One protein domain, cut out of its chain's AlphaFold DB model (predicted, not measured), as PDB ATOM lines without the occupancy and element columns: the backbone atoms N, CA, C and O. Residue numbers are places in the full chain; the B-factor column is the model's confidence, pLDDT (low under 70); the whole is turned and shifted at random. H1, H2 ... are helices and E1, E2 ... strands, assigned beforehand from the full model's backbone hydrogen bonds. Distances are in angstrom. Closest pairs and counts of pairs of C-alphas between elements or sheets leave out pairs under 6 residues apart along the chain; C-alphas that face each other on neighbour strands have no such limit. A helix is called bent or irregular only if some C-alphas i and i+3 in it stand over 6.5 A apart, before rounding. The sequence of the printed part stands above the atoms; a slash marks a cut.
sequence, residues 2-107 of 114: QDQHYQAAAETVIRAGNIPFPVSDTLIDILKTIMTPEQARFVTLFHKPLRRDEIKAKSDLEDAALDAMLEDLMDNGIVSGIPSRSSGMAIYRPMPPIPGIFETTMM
ATOM      1  N   GLN A   2     206.506 197.544 280.845       60.22
ATOM      2  CA  GLN A   2     207.739 197.785 280.071       60.22
ATOM      3  C   GLN A   2     208.134 199.271 280.004       60.22
ATOM      4  O   GLN A   2     209.274 199.598 280.312       60.22
ATOM      5  N   ASP A   3     207.187 200.173 279.734       73.50
ATOM      6  CA  ASP A   3     207.463 201.621 279.678       73.50
ATOM      7  C   ASP A   3     207.968 202.208 281.003       73.50
ATOM      8  O   ASP A   3     208.811 203.099 281.004       73.50
ATOM      9  N   GLN A   4     207.533 201.654 282.140       84.62
ATOM     10  CA  GLN A   4     207.991 202.096 283.459       84.62
ATOM     11  C   GLN A   4     209.481 201.795 283.672       84.62
ATOM     12  O   GLN A   4     210.189 202.575 284.306       84.62
ATOM     13  N   HIS A   5     209.974 200.682 283.121       88.06
ATOM     14  CA  HIS A   5     211.391 200.331 283.199       88.06
ATOM     15  C   HIS A   5     212.250 201.250 282.331       88.06
ATOM     16  O   HIS A   5     213.313 201.668 282.777       88.06
ATOM     17  N   TYR A   6     211.775 201.628 281.141       92.50
ATOM     18  CA  TYR A   6     212.476 202.602 280.299       92.50
ATOM     19  C   TYR A   6     212.480 204.003 280.909       92.50
ATOM     20  O   TYR A   6     213.488 204.698 280.828       92.50
ATOM     21  N   GLN A   7     211.397 204.402 281.579       92.75
ATOM     22  CA  GLN A   7     211.347 205.672 282.296       92.75
ATOM     23  C   GLN A   7     212.361 205.707 283.451       92.75
ATOM     24  O   GLN A   7     213.150 206.642 283.558       92.75
ATOM     25  N   ALA A   8     212.419 204.647 284.262       92.25
ATOM     26  CA  ALA A   8     213.407 204.533 285.336       92.25
ATOM     27  C   ALA A   8     214.853 204.446 284.807       92.25
ATOM     28  O   ALA A   8     215.785 204.981 285.419       92.25
ATOM     29  N   ALA A   9     215.055 203.795 283.658       92.50
ATOM     30  CA  ALA A   9     216.343 203.768 282.976       92.50
ATOM     31  C   ALA A   9     216.745 205.174 282.504       92.50
ATOM     32  O   ALA A   9     217.873 205.587 282.765       92.50
ATOM     33  N   ALA A  10     215.818 205.935 281.906       92.31
ATOM     34  CA  ALA A  10     216.031 207.321 281.486       92.31
ATOM     35  C   ALA A  10     216.469 208.209 282.657       92.31
ATOM     36  O   ALA A  10     217.488 208.891 282.578       92.31
ATOM     37  N   GLU A  11     215.763 208.140 283.785       92.69
ATOM     38  CA  GLU A  11     216.144 208.865 285.001       92.69
ATOM     39  C   GLU A  11     217.543 208.474 285.497       92.69
ATOM     40  O   GLU A  11     218.317 209.319 285.953       92.69
ATOM     41  N   THR A  12     217.888 207.191 285.392       92.38
ATOM     42  CA  THR A  12     219.184 206.673 285.835       92.38
ATOM     43  C   THR A  12     220.334 207.160 284.958       92.38
ATOM     44  O   THR A  12     221.348 207.607 285.499       92.38
ATOM     45  N   VAL A  13     220.180 207.142 283.630       91.38
ATOM     46  CA  VAL A  13     221.213 207.654 282.713       91.38
ATOM     47  C   VAL A  13     221.354 209.171 282.833       91.38
ATOM     48  O   VAL A  13     222.473 209.672 282.890       91.38
ATOM     49  N   ILE A  14     220.254 209.914 282.988       91.00
ATOM     50  CA  ILE A  14     220.304 211.371 283.191       91.00
ATOM     51  C   ILE A  14     221.064 211.708 284.476       91.00
ATOM     52  O   ILE A  14     221.958 212.552 284.463       91.00
ATOM     53  N   ARG A  15     220.769 211.006 285.579       90.19
ATOM     54  CA  ARG A  15     221.448 211.197 286.870       90.19
ATOM     55  C   ARG A  15     222.941 210.862 286.823       90.19
ATOM     56  O   ARG A  15     223.698 211.364 287.650       90.19
ATOM     57  N   ALA A  16     223.375 210.015 285.890       88.00
ATOM     58  CA  ALA A  16     224.791 209.698 285.715       88.00
ATOM     59  C   ALA A  16     225.596 210.859 285.097       88.00
ATOM     60  O   ALA A  16     226.828 210.840 285.140       88.00
ATOM     61  N   GLY A  17     224.916 211.861 284.530       85.56
ATOM     62  CA  GLY A  17     225.513 213.031 283.898       85.56
ATOM     63  C   GLY A  17     225.409 214.296 284.735       85.56
ATOM     64  O   GLY A  17     224.672 214.379 285.712       85.56
ATOM     65  N   ASN A  18     226.144 215.317 284.298       84.31
ATOM     66  CA  ASN A  18     226.119 216.644 284.915       84.31
ATOM     67  C   ASN A  18     225.185 217.622 284.184       84.31
ATOM     68  O   ASN A  18     224.939 218.716 284.686       84.31
ATOM     69  N   ILE A  19     224.706 217.258 282.989       84.69
ATOM     70  CA  ILE A  19     223.835 218.101 282.168       84.69
ATOM     71  C   ILE A  19     222.380 217.724 282.465       84.69
ATOM     72  O   ILE A  19     222.002 216.575 282.231       84.69
ATOM     73  N   PRO A  20     221.550 218.665 282.953       82.81
ATOM     74  CA  PRO A  20     220.121 218.430 283.095       82.81
ATOM     75  C   PRO A  20     219.507 218.124 281.728       82.81
ATOM     76  O   PRO A  20     219.622 218.921 280.798       82.81
ATOM     77  N   PHE A  21     218.849 216.976 281.612       85.38
ATOM     78  CA  PHE A  21     218.202 216.537 280.382       85.38
ATOM     79  C   PHE A  21     216.782 216.059 280.715       85.38
ATOM     80  O   PHE A  21     216.603 215.382 281.729       85.38
ATOM     81  N   PRO A  22     215.753 216.435 279.939       87.75
ATOM     82  CA  PRO A  22     214.382 216.045 280.242       87.75
ATOM     83  C   PRO A  22     214.140 214.563 279.934       87.75
ATOM     84  O   PRO A  22     214.583 214.051 278.906       87.75
ATOM     85  N   VAL A  23     213.363 213.890 280.789       88.88
ATOM     86  CA  VAL A  23     212.757 212.598 280.443       88.88
ATOM     87  C   VAL A  23     211.594 212.888 279.496       88.88
ATOM     88  O   VAL A  23     210.516 213.284 279.933       88.88
ATOM     89  N   SER A  24     211.843 212.766 278.194       90.38
ATOM     90  CA  SER A  24     210.834 212.914 277.147       90.38
ATOM     91  C   SER A  24     210.505 211.568 276.508       90.38
ATOM     92  O   SER A  24     211.316 210.640 276.548       90.38
ATOM     93  N   ASP A  25     209.348 211.487 275.854       91.19
ATOM     94  CA  ASP A  25     208.954 210.303 275.083       91.19
ATOM     95  C   ASP A  25     210.002 209.960 274.017       91.19
ATOM     96  O   ASP A  25     210.365 208.803 273.847       91.19
ATOM     97  N   THR A  26     210.602 210.976 273.388       91.06
ATOM     98  CA  THR A  26     211.692 210.789 272.422       91.06
ATOM     99  C   THR A  26     212.918 210.130 273.043       91.06
ATOM    100  O   THR A  26     213.507 209.245 272.429       91.06
ATOM    101  N   LEU A  27     213.315 210.529 274.257       89.44
ATOM    102  CA  LEU A  27     214.422 209.862 274.944       89.44
ATOM    103  C   LEU A  27     214.062 208.403 275.227       89.44
ATOM    104  O   LEU A  27     214.874 207.520 274.977       89.44
ATOM    105  N   ILE A  28     212.845 208.149 275.706       92.25
ATOM    106  CA  ILE A  28     212.357 206.793 275.977       92.25
ATOM    107  C   ILE A  28     212.388 205.936 274.703       92.25
ATOM    108  O   ILE A  28     212.844 204.794 274.758       92.25
ATOM    109  N   ASP A  29     211.973 206.479 273.561       92.06
ATOM    110  CA  ASP A  29     211.986 205.780 272.273       92.06
ATOM    111  C   ASP A  29     213.409 205.506 271.767       92.06
ATOM    112  O   ASP A  29     213.686 204.420 271.246       92.06
ATOM    113  N   ILE A  30     214.345 206.434 271.987       90.44
ATOM    114  CA  ILE A  30     215.768 206.193 271.719       90.44
ATOM    115  C   ILE A  30     216.270 205.041 272.590       90.44
ATOM    116  O   ILE A  30     216.870 204.107 272.064       90.44
ATOM    117  N   LEU A  31     215.985 205.061 273.898       91.38
ATOM    118  CA  LEU A  31     216.391 203.988 274.804       91.38
ATOM    119  C   LEU A  31     215.826 202.640 274.344       91.38
ATOM    120  O   LEU A  31     216.594 201.701 274.185       91.38
ATOM    121  N   LYS A  32     214.532 202.559 274.013       92.62
ATOM    122  CA  LYS A  32     213.889 201.354 273.450       92.62
ATOM    123  C   LYS A  32     214.550 200.833 272.171       92.62
ATOM    124  O   LYS A  32     214.440 199.648 271.876       92.62
ATOM    125  N   THR A  33     215.203 201.707 271.409       91.06
ATOM    126  CA  THR A  33     215.901 201.340 270.171       91.06
ATOM    127  C   THR A  33     217.276 200.731 270.451       91.06
ATOM    128  O   THR A  33     217.719 199.860 269.709       91.06
ATOM    129  N   ILE A  34     217.951 201.164 271.521       89.44
ATOM    130  CA  ILE A  34     219.333 200.762 271.837       89.44
ATOM    131  C   ILE A  34     219.441 199.741 272.977       89.44
ATOM    132  O   ILE A  34     220.522 199.207 273.209       89.44
ATOM    133  N   MET A  35     218.356 199.485 273.714       90.62
ATOM    134  CA  MET A  35     218.342 198.549 274.837       90.62
ATOM    135  C   MET A  35     217.123 197.633 274.808       90.62
ATOM    136  O   MET A  35     216.016 198.038 274.453       90.62
ATOM    137  N   THR A  36     217.312 196.398 275.263       92.94
ATOM    138  CA  THR A  36     216.206 195.468 275.500       92.94
ATOM    139  C   THR A  36     215.453 195.823 276.793       92.94
ATOM    140  O   THR A  36     215.999 196.493 277.678       92.94
ATOM    141  N   PRO A  37     214.217 195.325 276.995       92.00
ATOM    142  CA  PRO A  37     213.501 195.529 278.255       92.00
ATOM    143  C   PRO A  37     214.242 194.973 279.482       92.00
ATOM    144  O   PRO A  37     214.036 195.451 280.598       92.00
ATOM    145  N   GLU A  38     215.061 193.936 279.302       91.94
ATOM    146  CA  GLU A  38     215.902 193.344 280.350       91.94
ATOM    147  C   GLU A  38     217.061 194.264 280.717       91.94
ATOM    148  O   GLU A  38     217.257 194.562 281.896       91.94
ATOM    149  N   GLN A  39     217.750 194.794 279.709       92.75
ATOM    150  CA  GLN A  39     218.802 195.792 279.871       92.75
ATOM    151  C   GLN A  39     218.273 197.067 280.541       92.75
ATOM    152  O   GLN A  39     218.884 197.562 281.487       92.75
ATOM    153  N   ALA A  40     217.092 197.550 280.137       93.44
ATOM    154  CA  ALA A  40     216.436 198.697 280.766       93.44
ATOM    155  C   ALA A  40     216.218 198.479 282.269       93.44
ATOM    156  O   ALA A  40     216.532 199.352 283.076       93.44
ATOM    157  N   ARG A  41     215.735 197.291 282.667       93.00
ATOM    158  CA  ARG A  41     215.587 196.928 284.085       93.00
ATOM    159  C   ARG A  41     216.935 196.879 284.791       93.00
ATOM    160  O   ARG A  41     217.063 197.434 285.879       93.00
ATOM    161  N   PHE A  42     217.930 196.255 284.175       93.38
ATOM    162  CA  PHE A  42     219.258 196.099 284.755       93.38
ATOM    163  C   PHE A  42     219.947 197.445 285.026       93.38
ATOM    164  O   PHE A  42     220.523 197.643 286.095       93.38
ATOM    165  N   VAL A  43     219.821 198.418 284.118       92.88
ATOM    166  CA  VAL A  43     220.410 199.759 284.284       92.88
ATOM    167  C   VAL A  43     219.864 200.485 285.523       92.88
ATOM    168  O   VAL A  43     220.586 201.265 286.141       92.88
ATOM    169  N   THR A  44     218.641 200.188 285.972       92.75
ATOM    170  CA  THR A  44     218.074 200.811 287.186       92.75
ATOM    171  C   THR A  44     218.812 200.444 288.482       92.75
ATOM    172  O   THR A  44     218.704 201.165 289.476       92.75
ATOM    173  N   LEU A  45     219.621 199.376 288.482       92.06
ATOM    174  CA  LEU A  45     220.434 198.967 289.636       92.06
ATOM    175  C   LEU A  45     221.523 200.002 289.982       92.06
ATOM    176  O   LEU A  45     222.010 200.068 291.122       92.06
ATOM    177  N   PHE A  46     221.902 200.832 289.008       89.94
ATOM    178  CA  PHE A  46     222.978 201.806 289.119       89.94
ATOM    179  C   PHE A  46     222.487 203.136 289.710       89.94
ATOM    180  O   PHE A  46     222.129 204.086 289.019       89.94
ATOM    181  N   HIS A  47     222.537 203.251 291.035       85.56
ATOM    182  CA  HIS A  47     222.385 204.541 291.730       85.56
ATOM    183  C   HIS A  47     223.710 205.304 291.886       85.56
ATOM    184  O   HIS A  47     223.717 206.495 292.180       85.56
ATOM    185  N   LYS A  48     224.829 204.601 291.717       86.56
ATOM    186  CA  LYS A  48     226.207 205.094 291.774       86.56
ATOM    187  C   LYS A  48     227.067 204.196 290.873       86.56
ATOM    188  O   LYS A  48     226.583 203.139 290.469       86.56
ATOM    189  N   PRO A  49     228.323 204.557 290.579       88.62
ATOM    190  CA  PRO A  49     229.263 203.620 289.974       88.62
ATOM    191  C   PRO A  49     229.455 202.392 290.883       88.62
ATOM    192  O   PRO A  49     229.699 202.556 292.080       88.62
ATOM    193  N   LEU A  50     229.321 201.185 290.332       91.25
ATOM    194  CA  LEU A  50     229.363 199.921 291.081       91.25
ATOM    195  C   LEU A  50     230.472 199.000 290.570       91.25
ATOM    196  O   LEU A  50     230.818 199.009 289.390       91.25
ATOM    197  N   ARG A  51     231.015 198.173 291.463       90.88
ATOM    198  CA  ARG A  51     231.913 197.062 291.103       90.88
ATOM    199  C   ARG A  51     231.108 195.857 290.616       90.88
ATOM    200  O   ARG A  51     229.958 195.697 291.016       90.88
ATOM    201  N   ARG A  52     231.738 194.962 289.842       89.56
ATOM    202  CA  ARG A  52     231.133 193.687 289.398       89.56
ATOM    203  C   ARG A  52     230.475 192.930 290.556       89.56
ATOM    204  O   ARG A  52     229.321 192.542 290.446       89.56
ATOM    205  N   ASP A  53     231.170 192.813 291.685       88.94
ATOM    206  CA  ASP A  53     230.680 192.081 292.860       88.94
ATOM    207  C   ASP A  53     229.448 192.744 293.498       88.94
ATOM    208  O   ASP A  53     228.527 192.064 293.944       88.94
ATOM    209  N   GLU A  54     229.392 194.082 293.504       90.88
ATOM    210  CA  GLU A  54     228.227 194.828 293.999       90.88
ATOM    211  C   GLU A  54     227.027 194.703 293.058       90.88
ATOM    212  O   GLU A  54     225.886 194.750 293.517       90.88
ATOM    213  N   ILE A  55     227.277 194.590 291.751       90.88
ATOM    214  CA  ILE A  55     226.232 194.375 290.749       90.88
ATOM    215  C   ILE A  55     225.701 192.954 290.892       90.88
ATOM    216  O   ILE A  55     224.496 192.798 291.041       90.88
ATOM    217  N   LYS A  56     226.588 191.955 290.990       90.50
ATOM    218  CA  LYS A  56     226.228 190.554 291.236       90.50
ATOM    219  C   LYS A  56     225.374 190.388 292.489       90.50
ATOM    220  O   LYS A  56     224.388 189.675 292.456       90.50
ATOM    221  N   ALA A  57     225.704 191.070 293.584       89.88
ATOM    222  CA  ALA A  57     224.918 190.993 294.817       89.88
ATOM    223  C   ALA A  57     223.507 191.607 294.701       89.88
ATOM    224  O   ALA A  57     222.650 191.333 295.537       89.88
ATOM    225  N   LYS A  58     223.278 192.475 293.709       88.81
ATOM    226  CA  LYS A  58     221.990 193.141 293.456       88.81
ATOM    227  C   LYS A  58     221.224 192.553 292.278       88.81
ATOM    228  O   LYS A  58     220.043 192.848 292.128       88.81
ATOM    229  N   SER A  59     221.903 191.804 291.420       87.12
ATOM    230  CA  SER A  59     221.324 191.127 290.273       87.12
ATOM    231  C   SER A  59     221.128 189.656 290.596       87.12
ATOM    232  O   SER A  59     222.057 189.012 291.064       87.12
ATOM    233  N   ASP A  60     219.997 189.081 290.216       86.25
ATOM    234  CA  ASP A  60     219.776 187.631 290.309       86.25
ATOM    235  C   ASP A  60     220.448 186.856 289.150       86.25
ATOM    236  O   ASP A  60     219.938 185.836 288.691       86.25
ATOM    237  N   LEU A  61     221.563 187.370 288.613       88.00
ATOM    238  CA  LEU A  61     222.261 186.809 287.454       88.00
ATOM    239  C   LEU A  61     223.477 185.979 287.875       88.00
ATOM    240  O   LEU A  61     224.271 186.382 288.727       88.00
ATOM    241  N   GLU A  62     223.651 184.846 287.201       91.12
ATOM    242  CA  GLU A  62     224.871 184.038 287.255       91.12
ATOM    243  C   GLU A  62     226.062 184.780 286.629       91.12
ATOM    244  O   GLU A  62     225.883 185.650 285.778       91.12
ATOM    245  N   ASP A  63     227.292 184.405 287.003       89.50
ATOM    246  CA  ASP A  63     228.511 185.125 286.594       89.50
ATOM    247  C   ASP A  63     228.623 185.326 285.075       89.50
ATOM    248  O   ASP A  63     228.893 186.435 284.623       89.50
ATOM    249  N   ALA A  64     228.371 184.276 284.288       90.62
ATOM    250  CA  ALA A  64     228.464 184.349 282.830       90.62
ATOM    251  C   ALA A  64     227.369 185.236 282.211       90.62
ATOM    252  O   ALA A  64     227.623 185.955 281.249       90.62
ATOM    253  N   ALA A  65     226.158 185.209 282.776       91.88
ATOM    254  CA  ALA A  65     225.051 186.041 282.312       91.88
ATOM    255  C   ALA A  65     225.262 187.515 282.683       91.88
ATOM    256  O   ALA A  65     224.909 188.404 281.912       91.88
ATOM    257  N   LEU A  66     225.859 187.777 283.850       92.56
ATOM    258  CA  LEU A  66     226.234 189.118 284.276       92.56
ATOM    259  C   LEU A  66     227.301 189.719 283.357       92.56
ATOM    260  O   LEU A  66     227.168 190.873 282.957       92.56
ATOM    261  N   ASP A  67     228.335 188.948 283.019       91.38
ATOM    262  CA  ASP A  67     229.400 189.422 282.133       91.38
ATOM    263  C   ASP A  67     228.859 189.721 280.733       91.38
ATOM    264  O   ASP A  67     229.096 190.817 280.235       91.38
ATOM    265  N   ALA A  68     228.040 188.830 280.163       93.12
ATOM    266  CA  ALA A  68     227.382 189.071 278.878       93.12
ATOM    267  C   ALA A  68     226.470 190.313 278.911       93.12
ATOM    268  O   ALA A  68     226.531 191.154 278.021       93.12
ATOM    269  N   MET A  69     225.674 190.489 279.975       93.75
ATOM    270  CA  MET A  69     224.818 191.671 280.145       93.75
ATOM    271  C   MET A  69     225.634 192.969 280.203       93.75
ATOM    272  O   MET A  69     225.240 193.982 279.627       93.75
ATOM    273  N   LEU A  70     226.760 192.963 280.923       92.06
ATOM    274  CA  LEU A  70     227.643 194.123 281.020       92.06
ATOM    275  C   LEU A  70     228.354 194.398 279.695       92.06
ATOM    276  O   LEU A  70     228.465 195.564 279.321       92.06
ATOM    277  N   GLU A  71     228.809 193.359 278.998       91.50
ATOM    278  CA  GLU A  71     229.448 193.461 277.688       91.50
ATOM    279  C   GLU A  71     228.490 194.058 276.658       91.50
ATOM    280  O   GLU A  71     228.806 195.107 276.107       91.50
ATOM    281  N   ASP A  72     227.272 193.524 276.526       92.12
ATOM    282  CA  ASP A  72     226.247 194.057 275.619       92.12
ATOM    283  C   ASP A  72     225.912 195.531 275.913       92.12
ATOM    284  O   ASP A  72     225.744 196.352 275.008       92.12
ATOM    285  N   LEU A  73     225.814 195.901 277.197       91.81
ATOM    286  CA  LEU A  73     225.544 197.282 277.606       91.81
ATOM    287  C   LEU A  73     226.714 198.227 277.314       91.81
ATOM    288  O   LEU A  73     226.484 199.405 277.019       91.81
ATOM    289  N   MET A  74     227.952 197.747 277.426       90.44
ATOM    290  CA  MET A  74     229.143 198.507 277.042       90.44
ATOM    291  C   MET A  74     229.221 198.669 275.527       90.44
ATOM    292  O   MET A  74     229.475 199.769 275.038       90.44
ATOM    293  N   ASP A  75     228.914 197.603 274.802       88.62
ATOM    294  CA  ASP A  75     228.874 197.556 273.350       88.62
ATOM    295  C   ASP A  75     227.853 198.533 272.770       88.62
ATOM    296  O   ASP A  75     228.153 199.288 271.842       88.62
ATOM    297  N   ASN A  76     226.671 198.609 273.377       88.25
ATOM    298  CA  ASN A  76     225.643 199.574 272.996       88.25
ATOM    299  C   ASN A  76     225.953 201.010 273.467       88.25
ATOM    300  O   ASN A  76     225.204 201.936 273.153       88.25
ATOM    301  N   GLY A  77     227.048 201.221 274.205       88.00
ATOM    302  CA  GLY A  77     227.480 202.535 274.682       88.00
ATOM    303  C   GLY A  77     226.702 203.059 275.894       88.00
ATOM    304  O   GLY A  77     226.814 204.240 276.226       88.00
ATOM    305  N   ILE A  78     225.930 202.197 276.563       90.31
ATOM    306  CA  ILE A  78     225.019 202.540 277.666       90.31
ATOM    307  C   ILE A  78     225.746 202.523 279.015       90.31
ATOM    308  O   ILE A  78     225.440 203.323 279.898       90.31
ATOM    309  N   VAL A  79     226.719 201.629 279.186       91.94
ATOM    310  CA  VAL A  79     227.550 201.514 280.393       91.94
ATOM    311  C   VAL A  79     229.020 201.687 280.014       91.94
ATOM    312  O   VAL A  79     229.443 201.305 278.935       91.94
ATOM    313  N   SER A  80     229.823 202.260 280.910       89.56
ATOM    314  CA  SER A  80     231.285 202.262 280.791       89.56
ATOM    315  C   SER A  80     231.918 201.504 281.951       89.56
ATOM    316  O   SER A  80     231.575 201.748 283.111       89.56
ATOM    317  N   GLY A  81     232.851 200.605 281.635       87.50
ATOM    318  CA  GLY A  81     233.752 199.970 282.592       87.50
ATOM    319  C   GLY A  81     235.101 200.685 282.592       87.50
ATOM    320  O   GLY A  81     235.837 200.621 281.613       87.50
ATOM    321  N   ILE A  82     235.437 201.390 283.675       81.88
ATOM    322  CA  ILE A  82     236.720 202.101 283.802       81.88
ATOM    323  C   ILE A  82     237.491 201.509 284.984       81.88
ATOM    324  O   ILE A  82     236.906 201.337 286.060       81.88
ATOM    325  N   PRO A  83     238.797 201.214 284.844       81.38
ATOM    326  CA  PRO A  83     239.599 200.790 285.979       81.38
ATOM    327  C   PRO A  83     239.660 201.908 287.022       81.38
ATOM    328  O   PRO A  83     239.997 203.061 286.740       81.38
ATOM    329  N   SER A  84     239.333 201.564 288.262       74.44
ATOM    330  CA  SER A  84     239.460 202.464 289.397       74.44
ATOM    331  C   SER A  84     240.913 202.904 289.561       74.44
ATOM    332  O   SER A  84     241.795 202.073 289.764       74.44
ATOM    333  N   ARG A  85     241.170 204.218 289.563       68.12
ATOM    334  CA  ARG A  85     242.526 204.768 289.761       68.12
ATOM    335  C   ARG A  85     243.153 204.377 291.103       68.12
ATOM    336  O   ARG A  85     244.371 204.381 291.214       68.12
ATOM    337  N   SER A  86     242.337 204.085 292.118       69.56
ATOM    338  CA  SER A  86     242.804 203.751 293.468       69.56
ATOM    339  C   SER A  86     242.940 202.251 293.723       69.56
ATOM    340  O   SER A  86     243.785 201.858 294.515       69.56
ATOM    341  N   SER A  87     242.114 201.415 293.084       68.75
ATOM    342  CA  SER A  87     242.067 199.970 293.370       68.75
ATOM    343  C   SER A  87     242.375 199.067 292.176       68.75
ATOM    344  O   SER A  87     242.459 197.859 292.352       68.75
ATOM    345  N   GLY A  88     242.503 199.612 290.963       71.88
ATOM    346  CA  GLY A  88     242.711 198.842 289.730       71.88
ATOM    347  C   GLY A  88     241.497 198.019 289.273       71.88
ATOM    348  O   GLY A  88     241.468 197.562 288.136       71.88
ATOM    349  N   MET A  89     240.474 197.860 290.118       76.38
ATOM    350  CA  MET A  89     239.260 197.107 289.802       76.38
ATOM    351  C   MET A  89     238.338 197.893 288.865       76.38
ATOM    352  O   MET A  89     238.171 199.103 289.033       76.38
ATOM    353  N   ALA A  90     237.710 197.199 287.912       83.62
ATOM    354  CA  ALA A  90     236.730 197.787 287.006       83.62
ATOM    355  C   ALA A  90     235.505 198.296 287.779       83.62
ATOM    356  O   ALA A  90     234.896 197.572 288.573       83.62
ATOM    357  N   ILE A  91     235.158 199.560 287.547       89.12
ATOM    358  CA  ILE A  91     233.935 200.185 288.039       89.12
ATOM    359  C   ILE A  91     233.045 200.451 286.834       89.12
ATOM    360  O   ILE A  91     233.468 201.099 285.876       89.12
ATOM    361  N   TYR A  92     231.809 199.979 286.924       92.31
ATOM    362  CA  TYR A  92     230.786 200.157 285.910       92.31
ATOM    363  C   TYR A  92     229.888 201.331 286.278       92.31
ATOM    364  O   TYR A  92     229.431 201.454 287.422       92.31
ATOM    365  N   ARG A  93     229.618 202.201 285.308       91.44
ATOM    366  CA  ARG A  93     228.672 203.311 285.457       91.44
ATOM    367  C   ARG A  93     227.821 203.479 284.196       91.44
ATOM    368  O   ARG A  93     228.369 203.330 283.102       91.44
ATOM    369  N   PRO A  94     226.536 203.844 284.326       92.75
ATOM    370  CA  PRO A  94     225.746 204.287 283.187       92.75
ATOM    371  C   PRO A  94     226.375 205.525 282.548       92.75
ATOM    372  O   PRO A  94     226.957 206.367 283.238       92.75
ATOM    373  N   MET A  95     226.255 205.627 281.234       91.69
ATOM    374  CA  MET A  95     226.620 206.809 280.472       91.69
ATOM    375  C   MET A  95     225.416 207.753 280.412       91.69
ATOM    376  O   MET A  95     224.292 207.286 280.221       91.69
ATOM    377  N   PRO A  96     225.606 209.069 280.584       91.56
ATOM    378  CA  PRO A  96     224.520 210.015 280.385       91.56
ATOM    379  C   PRO A  96     224.189 210.190 278.905       91.56
ATOM    380  O   PRO A  96     224.982 209.783 278.062       91.56
ATOM    381  N   PRO A  97     223.060 210.831 278.558       88.12
ATOM    382  CA  PRO A  97     222.747 211.126 277.163       88.12
ATOM    383  C   PRO A  97     223.850 211.941 276.471       88.12
ATOM    384  O   PRO A  97     224.258 211.582 275.372       88.12
ATOM    385  N   ILE A  98     224.347 212.998 277.137       85.31
ATOM    386  CA  ILE A  98     225.375 213.920 276.627       85.31
ATOM    387  C   ILE A  98     226.310 214.372 277.776       85.31
ATOM    388  O   ILE A  98     225.809 214.840 278.805       85.31
ATOM    389  N   PRO A  99     227.648 214.311 277.621       83.38
ATOM    390  CA  PRO A  99     228.353 213.449 276.676       83.38
ATOM    391  C   PRO A  99     228.286 211.993 277.162       83.38
ATOM    392  O   PRO A  99     228.663 211.689 278.298       83.38
ATOM    393  N   GLY A 100     227.828 211.083 276.318       87.06
ATOM    394  CA  GLY A 100     227.771 209.665 276.619       87.06
ATOM    395  C   GLY A 100     227.072 208.890 275.521       87.06
ATOM    396  O   GLY A 100     227.667 208.714 274.470       87.06
ATOM    397  N   ILE A 101     225.858 208.408 275.782       88.31
ATOM    398  CA  ILE A 101     225.125 207.466 274.924       88.31
ATOM    399  C   ILE A 101     225.049 207.961 273.478       88.31
ATOM    400  O   ILE A 101     225.304 207.197 272.553       88.31
ATOM    401  N   PHE A 102     224.720 209.237 273.257       86.50
ATOM    402  CA  PHE A 102     224.556 209.734 271.891       86.50
ATOM    403  C   PHE A 102     225.873 209.713 271.119       86.50
ATOM    404  O   PHE A 102     225.895 209.322 269.955       86.50
ATOM    405  N   GLU A 103     226.981 210.062 271.765       82.00
ATOM    406  CA  GLU A 103     228.293 210.011 271.143       82.00
ATOM    407  C   GLU A 103     228.816 208.576 271.032       82.00
ATOM    408  O   GLU A 103     229.310 208.201 269.979       82.00
ATOM    409  N   THR A 104     228.716 207.746 272.069       80.19
ATOM    410  CA  THR A 104     229.305 206.395 272.083       80.19
ATOM    411  C   THR A 104     228.601 205.447 271.123       80.19
ATOM    412  O   THR A 104     229.278 204.710 270.408       80.19
ATOM    413  N   THR A 105     227.269 205.499 271.040       77.06
ATOM    414  CA  THR A 105     226.513 204.680 270.086       77.06
ATOM    415  C   THR A 105     226.774 205.127 268.640       77.06
ATOM    416  O   THR A 105     226.858 204.282 267.753       77.06
ATOM    417  N   MET A 106     226.957 206.431 268.384       72.06
ATOM    418  CA  MET A 106     227.205 206.961 267.030       72.06
ATOM    419  C   MET A 106     228.679 206.963 266.604       72.06
ATOM    420  O   MET A 106     228.969 206.993 265.411       72.06
ATOM    421  N   MET A 107     229.620 206.930 267.549       71.00
ATOM    422  CA  MET A 107     231.061 206.821 267.276       71.00
ATOM    423  C   MET A 107     231.525 205.378 267.084       71.00
ATOM    424  O   MET A 107     232.710 205.151 266.827       71.00
TER     425      MET A 107
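What this domain is: This is residues 2 to 107 of the 114 residues of an uncharacterized protein of Desulfobacterales bacterium CG23_combo_of_CG06-09_8_20_14_all_51_8 (UniProt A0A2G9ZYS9). A two-stranded hairpin, E1 and E2, with residues 70 to 74 of H5 packed on it and the short H4 near E2, makes one half of a compact body; a cluster of three helices, H1, H2 and H3, makes the other. The end of E2 reaches toward that cluster, and H6 follows it near the hairpin's base, close to H1 and H2. The printed part has 106 residues with six named helices and two named strands, in the order H1 H2 H3 H4 H5 E1 E2 H6; the sheet, E1 - E2, is antiparallel and the class is mostly helix. The radius of gyration of the C-alphas is 13.1 A, and the spans are 37 by 28 by 24 A.

How they stand to each other: E1, residues 79 to 83, and E2, residues 90 to 94, form an antiparallel hairpin at 153 degrees, with N 80 and O 93 at 2.8 A and N 91 and O 82 at 2.9 A, within hydrogen-bond range. Residues 50 to 51 make a short antiparallel pairing with residues 91 to 92 of E2. The closest C-alphas of H5, residues 63 to 75, and E1 are those of Leu 73 and Val 79, 5.4 A apart. H4, residues 52 to 56, is close to H5 but not clearly touching, at 7.1 A between the C-alphas of Lys 56 and Leu 66. H3, residues 37 to 43, is close to H5 but not clearly touching, at 7.3 A between the C-alphas of Gln 39 and Leu 73, and about perpendicular at 88 degrees. H1, residues 2 to 15, touches H3, with the closest C-alphas, His 5 and Arg 41, 5.5 A apart, at a shallow tilt of 28 degrees, the same way. H1 touches H2, residues 25 to 34, with its residues 6 to 10 alone, about perpendicular at 84 degrees; the closest C-alphas are Tyr 6 and Ile 28, 6.0 A. H6, residues 97 to 106, is close to H1 but not clearly touching, at 6.5 A between the C-alphas of Ile 14 and Pro 97; H2 and H6 are near each other. Every O i to N i+4 pair is within hydrogen-bond range in H1, H2, H3, H4 and H5, and 3 of 6 are in H6.

Where its parts are: H1 begins at C-alpha 2, (207.739, 197.785, 280.071), and is 20.3 A long; H2 is 14.5 A, H3 10.1 A, H4 6.1 A and H5 18.2 A. E1 and E2 are each 13.3 A long, E1 beginning at C-alpha 79, (227.550, 201.514, 280.393). H6, 11.8 A, ends at C-alpha 106, (227.205, 206.961, 267.030), and is irregular, with C-alphas 99 and 102 7.1 A apart.

The domain as a whole: The C-alphas farthest apart, Asp 25 and Ser 87, are 39.2 A apart. The printed part has no cut and no long link. The mean pLDDT of the printed part is 87.7; residue 2 and residues 85 to 87 are under 70.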